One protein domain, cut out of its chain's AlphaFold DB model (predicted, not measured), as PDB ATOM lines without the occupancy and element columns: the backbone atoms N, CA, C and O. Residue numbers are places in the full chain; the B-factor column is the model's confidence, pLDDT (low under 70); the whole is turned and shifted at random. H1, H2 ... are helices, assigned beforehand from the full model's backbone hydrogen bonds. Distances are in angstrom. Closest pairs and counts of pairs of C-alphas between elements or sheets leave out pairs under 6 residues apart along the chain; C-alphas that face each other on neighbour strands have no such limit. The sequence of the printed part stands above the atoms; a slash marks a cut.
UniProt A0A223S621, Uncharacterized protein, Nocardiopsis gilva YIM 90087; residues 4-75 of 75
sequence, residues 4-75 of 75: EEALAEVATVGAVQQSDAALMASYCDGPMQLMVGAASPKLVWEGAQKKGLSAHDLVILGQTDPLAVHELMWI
ATOM      1  N   GLU A   4      63.207 -25.740 135.410       96.56
ATOM      2  CA  GLU A   4      64.355 -26.469 134.872       96.56
ATOM      3  C   GLU A   4      64.654 -26.096 133.411       96.56
ATOM      4  O   GLU A   4      65.818 -25.965 133.037       96.56
ATOM      5  N   GLU A   5      63.621 -25.877 132.589       95.56
ATOM      6  CA  GLU A   5      63.777 -25.364 131.220       95.56
ATOM      7  C   GLU A   5      64.379 -23.953 131.220       95.56
ATOM      8  O   GLU A   5      65.277 -23.669 130.428       95.56
ATOM      9  N   ALA A   6      63.929 -23.096 132.141       94.88
ATOM     10  CA  ALA A   6      64.426 -21.734 132.293       94.88
ATOM     11  C   ALA A   6      65.920 -21.714 132.673       94.88
ATOM     12  O   ALA A   6      66.696 -20.964 132.087       94.88
ATOM     13  N   LEU A   7      66.357 -22.587 133.590       94.25
ATOM     14  CA  LEU A   7      67.778 -22.737 133.933       94.25
ATOM     15  C   LEU A   7      68.616 -23.297 132.774       94.25
ATOM     16  O   LEU A   7      69.742 -22.847 132.547       94.25
ATOM     17  N   ALA A   8      68.078 -24.260 132.021       93.69
ATOM     18  CA  ALA A   8      68.757 -24.814 130.852       93.69
ATOM     19  C   ALA A   8      68.953 -23.762 129.744       93.69
ATOM     20  O   ALA A   8      69.986 -23.758 129.067       93.69
ATOM     21  N   GLU A   9      67.996 -22.842 129.586       91.88
ATOM     22  CA  GLU A   9      68.119 -21.705 128.675       91.88
ATOM     23  C   GLU A   9      69.316 -20.827 129.061       91.88
ATOM     24  O   GLU A   9      70.190 -20.590 128.222       91.88
ATOM     25  N   VAL A  10      69.428 -20.436 130.338       87.88
ATOM     26  CA  VAL A  10      70.549 -19.618 130.845       87.88
ATOM     27  C   VAL A  10      71.896 -20.259 130.532       87.88
ATOM     28  O   VAL A  10      72.815 -19.585 130.062       87.88
ATOM     29  N   ALA A  11      72.006 -21.571 130.755       85.50
ATOM     30  CA  ALA A  11      73.224 -22.329 130.488       85.50
ATOM     31  C   ALA A  11      73.602 -22.363 128.994       85.50
ATOM     32  O   ALA A  11      74.773 -22.546 128.665       85.50
ATOM     33  N   THR A  12      72.631 -22.180 128.095       84.38
ATOM     34  CA  THR A  12      72.814 -22.292 126.641       84.38
ATOM     35  C   THR A  12      73.115 -20.948 125.980       84.38
ATOM     36  O   THR A  12      74.036 -20.860 125.169       84.38
ATOM     37  N   VAL A  13      72.345 -19.900 126.295       81.19
ATOM     38  CA  VAL A  13      72.438 -18.596 125.604       81.19
ATOM     39  C   VAL A  13      73.209 -17.539 126.397       81.19
ATOM     40  O   VAL A  13      73.603 -16.510 125.846       81.19
ATOM     41  N   GLY A  14      73.469 -17.797 127.682       71.50
ATOM     42  CA  GLY A  14      74.106 -16.848 128.589       71.50
ATOM     43  C   GLY A  14      73.210 -15.657 128.949       71.50
ATOM     44  O   GLY A  14      72.134 -15.442 128.392       71.50
ATOM     45  N   ALA A  15      73.675 -14.837 129.894       65.62
ATOM     46  CA  ALA A  15      72.826 -13.849 130.562       65.62
ATOM     47  C   ALA A  15      72.291 -12.701 129.676       65.62
ATOM     48  O   ALA A  15      71.420 -11.954 130.113       65.62
ATOM     49  N   VAL A  16      72.814 -12.535 128.456       71.06
ATOM     50  CA  VAL A  16      72.555 -11.366 127.592       71.06
ATOM     51  C   VAL A  16      71.364 -11.566 126.647       71.06
ATOM     52  O   VAL A  16      70.736 -10.584 126.264       71.06
ATOM     53  N   GLN A  17      71.045 -12.807 126.262       79.44
ATOM     54  CA  GLN A  17      69.968 -13.106 125.297       79.44
ATOM     55  C   GLN A  17      68.844 -13.977 125.868       79.44
ATOM     56  O   GLN A  17      67.966 -14.409 125.129       79.44
ATOM     57  N   GLN A  18      68.874 -14.245 127.169       84.44
ATOM     58  CA  GLN A  18      67.877 -15.078 127.828       84.44
ATOM     59  C   GLN A  18      66.532 -14.360 127.990       84.44
ATOM     60  O   GLN A  18      66.463 -13.134 128.120       84.44
ATOM     61  N   SER A  19      65.461 -15.145 128.024       91.88
ATOM     62  CA  SER A  19      64.124 -14.696 128.390       91.88
ATOM     63  C   SER A  19      64.080 -14.155 129.828       91.88
ATOM     64  O   SER A  19      64.913 -14.495 130.669       91.88
ATOM     65  N   ASP A  20      63.084 -13.319 130.140       94.81
ATOM     66  CA  ASP A  20      62.924 -12.770 131.497       94.81
ATOM     67  C   ASP A  20      62.724 -13.880 132.544       94.81
ATOM     68  O   ASP A  20      63.316 -13.847 133.619       94.81
ATOM     69  N   ALA A  21      61.976 -14.929 132.198       95.50
ATOM     70  CA  ALA A  21      61.779 -16.078 133.071       95.50
ATOM     71  C   ALA A  21      63.086 -16.859 133.321       95.50
ATOM     72  O   ALA A  21      63.323 -17.306 134.443       95.50
ATOM     73  N   ALA A  22      63.953 -16.983 132.313       95.06
ATOM     74  CA  ALA A  22      65.277 -17.587 132.440       95.06
ATOM     75  C   ALA A  22      66.218 -16.724 133.302       95.06
ATOM     76  O   ALA A  22      66.835 -17.225 134.246       95.06
ATOM     77  N   LEU A  23      66.219 -15.401 133.096       94.69
ATOM     78  CA  LEU A  23      66.926 -14.458 133.967       94.69
ATOM     79  C   LEU A  23      66.447 -14.573 135.423       94.69
ATOM     80  O   LEU A  23      67.270 -14.680 136.333       94.69
ATOM     81  N   MET A  24      65.132 -14.625 135.642       96.56
ATOM     82  CA  MET A  24      64.539 -14.803 136.965       96.56
ATOM     83  C   MET A  24      64.976 -16.123 137.606       96.56
ATOM     84  O   MET A  24      65.309 -16.141 138.791       96.56
ATOM     85  N   ALA A  25      65.011 -17.216 136.839       96.31
ATOM     86  CA  ALA A  25      65.455 -18.513 137.338       96.31
ATOM     87  C   ALA A  25      66.921 -18.451 137.792       96.31
ATOM     88  O   ALA A  25      67.224 -18.862 138.908       96.31
ATOM     89  N   SER A  26      67.808 -17.834 136.997       94.31
ATOM     90  CA  SER A  26      69.220 -17.654 137.383       94.31
ATOM     91  C   SER A  26      69.397 -16.821 138.653       94.31
ATOM     92  O   SER A  26      70.263 -17.117 139.478       94.31
ATOM     93  N   TYR A  27      68.559 -15.796 138.838       94.38
ATOM     94  CA  TYR A  27      68.561 -14.991 140.052       94.38
ATOM     95  C   TYR A  27      68.154 -15.827 141.270       94.38
ATOM     96  O   TYR A  27      68.842 -15.786 142.292       94.38
ATOM     97  N   CYS A  28      67.070 -16.602 141.153       95.56
ATOM     98  CA  CYS A  28      66.565 -17.453 142.231       95.56
ATOM     99  C   CYS A  28      67.577 -18.538 142.629       95.56
ATOM    100  O   CYS A  28      67.745 -18.810 143.819       95.56
ATOM    101  N   ASP A  29      68.255 -19.136 141.646       94.25
ATOM    102  CA  ASP A  29      69.202 -20.237 141.855       94.25
ATOM    103  C   ASP A  29      70.502 -19.796 142.545       94.25
ATOM    104  O   ASP A  29      71.106 -20.562 143.293       94.25
ATOM    105  N   GLY A  30      70.922 -18.542 142.334       91.94
ATOM    106  CA  GLY A  30      72.160 -18.002 142.896       91.94
ATOM    107  C   GLY A  30      71.947 -16.755 143.762       91.94
ATOM    108  O   GLY A  30      71.790 -16.881 144.978       91.94
ATOM    109  N   PRO A  31      71.990 -15.538 143.181       91.81
ATOM    110  CA  PRO A  31      72.046 -14.280 143.934       91.81
ATOM    111  C   PRO A  31      70.963 -14.093 145.002       91.81
ATOM    112  O   PRO A  31      71.239 -13.501 146.046       91.81
ATOM    113  N   MET A  32      69.749 -14.600 144.776       93.50
ATOM    114  CA  MET A  32      68.647 -14.498 145.732       93.50
ATOM    115  C   MET A  32      69.007 -15.099 147.097       93.50
ATOM    116  O   MET A  32      68.685 -14.505 148.124       93.50
ATOM    117  N   GLN A  33      69.719 -16.230 147.126       89.56
ATOM    118  CA  GLN A  33      70.079 -16.926 148.368       89.56
ATOM    119  C   GLN A  33      70.954 -16.065 149.289       89.56
ATOM    120  O   GLN A  33      70.874 -16.178 150.510       89.56
ATOM    121  N   LEU A  34      71.755 -15.164 148.712       89.12
ATOM    122  CA  LEU A  34      72.605 -14.243 149.471       89.12
ATOM    123  C   LEU A  34      71.804 -13.115 150.137       89.12
ATOM    124  O   LEU A  34      72.234 -12.593 151.161       89.12
ATOM    125  N   MET A  35      70.660 -12.743 149.560       87.06
ATOM    126  CA  MET A  35      69.830 -11.623 150.024       87.06
ATOM    127  C   MET A  35      68.682 -12.079 150.928       87.06
ATOM    128  O   MET A  35      68.383 -11.439 151.931       87.06
ATOM    129  N   VAL A  36      68.035 -13.184 150.561       87.56
ATOM    130  CA  VAL A  36      66.761 -13.646 151.133       87.56
ATOM    131  C   VAL A  36      66.959 -14.817 152.108       87.56
ATOM    132  O   VAL A  36      66.073 -15.140 152.903       87.56
ATOM    133  N   GLY A  37      68.144 -15.433 152.107       83.81
ATOM    134  CA  GLY A  37      68.451 -16.594 152.937       83.81
ATOM    135  C   GLY A  37      67.731 -17.852 152.449       83.81
ATOM    136  O   GLY A  37      67.572 -18.054 151.249       83.81
ATOM    137  N   ALA A  38      67.309 -18.712 153.381       83.31
ATOM    138  CA  ALA A  38      66.791 -20.049 153.084       83.31
ATOM    139  C   ALA A  38      65.374 -20.036 152.472       83.31
ATOM    140  O   ALA A  38      64.398 -20.343 153.154       83.31
ATOM    141  N   ALA A  39      65.269 -19.708 151.185       90.75
ATOM    142  CA  ALA A  39      64.052 -19.836 150.382       90.75
ATOM    143  C   ALA A  39      64.254 -20.875 149.268       90.75
ATOM    144  O   ALA A  39      65.359 -21.029 148.751       90.75
ATOM    145  N   SER A  40      63.196 -21.582 148.870       95.75
ATOM    146  CA  SER A  40      63.241 -22.512 147.734       95.75
ATOM    147  C   SER A  40      63.279 -21.732 146.410       95.75
ATOM    148  O   SER A  40      62.282 -21.079 146.090       95.75
ATOM    149  N   PRO A  41      64.365 -21.815 145.607       96.62
ATOM    150  CA  PRO A  41      64.476 -21.092 144.337       96.62
ATOM    151  C   PRO A  41      63.304 -21.350 143.393       96.62
ATOM    152  O   PRO A  41      62.706 -20.421 142.857       96.62
ATOM    153  N   LYS A  42      62.943 -22.629 143.250       97.25
ATOM    154  CA  LYS A  42      61.874 -23.066 142.358       97.25
ATOM    155  C   LYS A  42      60.519 -22.511 142.784       97.25
ATOM    156  O   LYS A  42      59.805 -21.971 141.949       97.25
ATOM    157  N   LEU A  43      60.177 -22.605 144.071       97.62
ATOM    158  CA  LEU A  43      58.874 -22.136 144.557       97.62
ATOM    159  C   LEU A  43      58.761 -20.611 144.485       97.62
ATOM    160  O   LEU A  43      57.714 -20.099 144.106       97.62
ATOM    161  N   VAL A  44      59.841 -19.883 144.789       97.56
ATOM    162  CA  VAL A  44      59.866 -18.424 144.626       97.56
ATOM    163  C   VAL A  44      59.677 -18.036 143.162       97.56
ATOM    164  O   VAL A  44      58.854 -17.171 142.868       97.56
ATOM    165  N   TRP A  45      60.394 -18.686 142.242       97.94
ATOM    166  CA  TRP A  45      60.257 -18.440 140.809       97.94
ATOM    167  C   TRP A  45      58.830 -18.722 140.318       97.94
ATOM    168  O   TRP A  45      58.230 -17.879 139.657       97.94
ATOM    169  N   GLU A  46      58.248 -19.868 140.690       98.12
ATOM    170  CA  GLU A  46      56.875 -20.229 140.317       98.12
ATOM    171  C   GLU A  46      55.857 -19.216 140.864       98.12
ATOM    172  O   GLU A  46      54.983 -18.754 140.127       98.12
ATOM    173  N   GLY A  47      55.989 -18.819 142.132       97.75
ATOM    174  CA  GLY A  47      55.133 -17.811 142.755       97.75
ATOM    175  C   GLY A  47      55.269 -16.425 142.121       97.75
ATOM    176  O   GLY A  47      54.265 -15.745 141.895       97.75
ATOM    177  N   ALA A  48      56.493 -16.015 141.775       97.50
ATOM    178  CA  ALA A  48      56.766 -14.765 141.069       97.50
ATOM    179  C   ALA A  48      56.127 -14.755 139.671       97.50
ATOM    180  O   ALA A  48      55.437 -13.796 139.320       97.50
ATOM    181  N   GLN A  49      56.281 -15.847 138.914       97.69
ATOM    182  CA  GLN A  49      55.651 -16.026 137.604       97.69
ATOM    183  C   GLN A  49      54.119 -15.978 137.708       97.69
ATOM    184  O   GLN A  49      53.472 -15.266 136.941       97.69
ATOM    185  N   LYS A  50      53.521 -16.660 138.697       97.44
ATOM    186  CA  LYS A  50      52.066 -16.608 138.949       97.44
ATOM    187  C   LYS A  50      51.573 -15.199 139.278       97.44
ATOM    188  O   LYS A  50      50.468 -14.834 138.884       97.44
ATOM    189  N   LYS A  51      52.379 -14.406 139.989       97.19
ATOM    190  CA  LYS A  51      52.089 -12.996 140.287       97.19
ATOM    191  C   LYS A  51      52.366 -12.043 139.120       97.19
ATOM    192  O   LYS A  51      52.068 -10.858 139.247       97.19
ATOM    193  N   GLY A  52      52.900 -12.535 138.001       97.00
ATOM    194  CA  GLY A  52      53.233 -11.717 136.836       97.00
ATOM    195  C   GLY A  52      54.398 -10.758 137.079       97.00
ATOM    196  O   GLY A  52      54.458  -9.715 136.435       97.00
ATOM    197  N   LEU A  53      55.289 -11.080 138.023       97.69
ATOM    198  CA  LEU A  53      56.501 -10.299 138.262       97.69
ATOM    199  C   LEU A  53      57.506 -10.528 137.132       97.69
ATOM    200  O   LEU A  53      57.606 -11.637 136.608       97.69
ATOM    201  N   SER A  54      58.284  -9.497 136.802       97.31
ATOM    202  CA  SER A  54      59.502  -9.659 136.005       97.31
ATOM    203  C   SER A  54      60.694 -10.067 136.874       97.31
ATOM    204  O   SER A  54      60.660  -9.942 138.105       97.31
ATOM    205  N   ALA A  55      61.792 -10.507 136.254       96.00
ATOM    206  CA  ALA A  55      63.041 -10.767 136.971       96.00
ATOM    207  C   ALA A  55      63.540  -9.520 137.722       96.00
ATOM    208  O   ALA A  55      64.007  -9.615 138.856       96.00
ATOM    209  N   HIS A  56      63.407  -8.344 137.102       96.12
ATOM    210  CA  HIS A  56      63.794  -7.073 137.709       96.12
ATOM    211  C   HIS A  56      62.947  -6.752 138.948       96.12
ATOM    212  O   HIS A  56      63.504  -6.386 139.983       96.12
ATOM    213  N   ASP A  57      61.625  -6.943 138.882       97.88
ATOM    214  CA  ASP A  57      60.741  -6.718 140.035       97.88
ATOM    215  C   ASP A  57      61.117  -7.624 141.207       97.88
ATOM    216  O   ASP A  57      61.165  -7.172 142.350       97.88
ATOM    217  N   LEU A  58      61.445  -8.888 140.923       96.81
ATOM    218  CA  LEU A  58      61.860  -9.840 141.948       96.81
ATOM    219  C   LEU A  58      63.198  -9.456 142.598       96.81
ATOM    220  O   LEU A  58      63.343  -9.580 143.813       96.81
ATOM    221  N   VAL A  59      64.161  -8.945 141.822       95.44
ATOM    222  CA  VAL A  59      65.441  -8.441 142.351       95.44
ATOM    223  C   VAL A  59      65.215  -7.253 143.285       95.44
ATOM    224  O   VAL A  59      65.770  -7.224 144.384       95.44
ATOM    225  N   ILE A  60      64.389  -6.286 142.873       96.19
ATOM    226  CA  ILE A  60      64.044  -5.129 143.709       96.19
ATOM    227  C   ILE A  60      63.309  -5.585 144.973       96.19
ATOM    228  O   ILE A  60      63.622  -5.109 146.067       96.19
ATOM    229  N   LEU A  61      62.389  -6.544 144.855       95.56
ATOM    230  CA  LEU A  61      61.676  -7.105 146.000       95.56
ATOM    231  C   LEU A  61      62.647  -7.761 146.989       95.56
ATOM    232  O   LEU A  61      62.614  -7.437 148.168       95.56
ATOM    233  N   GLY A  62      63.589  -8.580 146.517       94.31
ATOM    234  CA  GLY A  62      64.608  -9.196 147.372       94.31
ATOM    235  C   GLY A  62      65.554  -8.204 148.060       94.31
ATOM    236  O   GLY A  62      66.139  -8.541 149.085       94.31
ATOM    237  N   GLN A  63      65.706  -6.985 147.535       92.69
ATOM    238  CA  GLN A  63      66.511  -5.925 148.157       92.69
ATOM    239  C   GLN A  63      65.725  -5.076 149.161       92.69
ATOM    240  O   GLN A  63      66.306  -4.557 150.112       92.69
ATOM    241  N   THR A  64      64.427  -4.889 148.921       95.31
ATOM    242  CA  THR A  64      63.580  -3.952 149.676       95.31
ATOM    243  C   THR A  64      62.717  -4.640 150.727       95.31
ATOM    244  O   THR A  64      62.522  -4.081 151.804       95.31
ATOM    245  N   ASP A  65      62.245  -5.852 150.442       94.81
ATOM    246  CA  ASP A  65      61.429  -6.678 151.329       94.81
ATOM    247  C   ASP A  65      61.720  -8.183 151.116       94.81
ATOM    248  O   ASP A  65      60.987  -8.892 150.416       94.81
ATOM    249  N   PRO A  66      62.796  -8.711 151.732       92.00
ATOM    250  CA  PRO A  66      63.135 -10.130 151.644       92.00
ATOM    251  C   PRO A  66      62.042 -11.066 152.180       92.00
ATOM    252  O   PRO A  66      61.948 -12.209 151.737       92.00
ATOM    253  N   LEU A  67      61.199 -10.611 153.117       92.44
ATOM    254  CA  LEU A  67      60.103 -11.426 153.649       92.44
ATOM    255  C   LEU A  67      59.012 -11.623 152.596       92.44
ATOM    256  O   LEU A  67      58.525 -12.737 152.428       92.44
ATOM    257  N   ALA A  68      58.690 -10.590 151.816       94.94
ATOM    258  CA  ALA A  68      57.748 -10.723 150.707       94.94
ATOM    259  C   ALA A  68      58.213 -11.729 149.639       94.94
ATOM    260  O   ALA A  68      57.370 -12.339 148.980       94.94
ATOM    261  N   VAL A  69      59.526 -11.949 149.485       95.31
ATOM    262  CA  VAL A  69      60.056 -13.019 148.625       95.31
ATOM    263  C   VAL A  69      59.761 -14.403 149.207       95.31
ATOM    264  O   VAL A  69      59.376 -15.299 148.459       95.31
ATOM    265  N   HIS A  70      59.865 -14.590 150.528       93.88
ATOM    266  CA  HIS A  70      59.481 -15.854 151.177       93.88
ATOM    267  C   HIS A  70      58.005 -16.186 150.962       93.88
ATOM    268  O   HIS A  70      57.668 -17.339 150.696       93.88
ATOM    269  N   GLU A  71      57.134 -15.177 151.003       95.50
ATOM    270  CA  GLU A  71      55.698 -15.356 150.765       95.50
ATOM    271  C   GLU A  71      55.379 -15.870 149.352       95.50
ATOM    272  O   GLU A  71      54.331 -16.480 149.140       95.50
ATOM    273  N   LEU A  72      56.280 -15.685 148.378       96.25
ATOM    274  CA  LEU A  72      56.100 -16.221 147.026       96.25
ATOM    275  C   LEU A  72      56.099 -17.754 146.994       96.25
ATOM    276  O   LEU A  72      55.471 -18.325 146.111       96.25
ATOM    277  N   MET A  73      56.726 -18.428 147.966       94.94
ATOM    278  CA  MET A  73      56.771 -19.896 148.009       94.94
ATOM    279  C   MET A  73      55.407 -20.557 148.252       94.94
ATOM    280  O   MET A  73      55.269 -21.763 148.050       94.94
ATOM    281  N   TRP A  74      54.422 -19.788 148.718       94.31
ATOM    282  CA  TRP A  74      53.118 -20.288 149.159       94.31
ATOM    283  C   TRP A  74      51.972 -19.950 148.193       94.31
ATOM    284  O   TRP A  74      50.804 -20.114 148.544       94.31
ATOM    285  N   ILE A  75      52.299 -19.473 146.987       90.25
ATOM    286  CA  ILE A  75      51.359 -19.089 145.917       90.25
ATOM    287  C   ILE A  75      51.269 -20.207 144.880       90.25
ATOM    288  O   ILE A  75      50.165 -20.537 144.387       90.25
TER     289      ILE A  75
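This is residues 4 to 75 of the 75 residues of an uncharacterized protein of Nocardiopsis gilva YIM 90087 (UniProt A0A223S621). H2 forms the middle of a compact, all-helix domain, with H4 and H5 packed on it, H1 crossing it at one end, and H3 and H6 at the other. The 72 printed residues hold six named helices, numbered along the chain. The radius of gyration of the C-alphas is 11.1 A; spans are 32 by 22 by 18 A.

Start at H2, residues 20 to 29. H4, residues 41 to 50, touches H2 at a shallow tilt of 31 degrees, opposite ways; the closest C-alphas, Cys 28 and Pro 41, are 4.7 A apart. H5, residues 55 to 64, touches H2, closest C-alphas Met 24 and Ala 55, 4.3 A. H1, residues 4 to 13, touches H2 about perpendicular, at 75 degrees, closest C-alphas Ala 6 and Ala 22, 4.2 A. H6, residues 66 to 74, touches H4, closest C-alphas Leu 43 and Met 73, 4.6 A. H3, residues 31 to 36, touches H6, closest C-alphas Val 36 and Pro 66, 5.1 A. Every O i to N i+4 pair is within hydrogen-bond range in H1, H2, H4 and H5; H3 has 1 of 2, H6 2 of 5, beside 6 of 6 O i to N i+3 pairs.

Find C-alpha 4 at (64.355, -26.469, 134.872); H1 runs 14.6 A from there. H6 ends at C-alpha 74, (53.118, -20.288, 149.159).

The printed part has no cut and no long link. Residue 15 is under 70 in pLDDT.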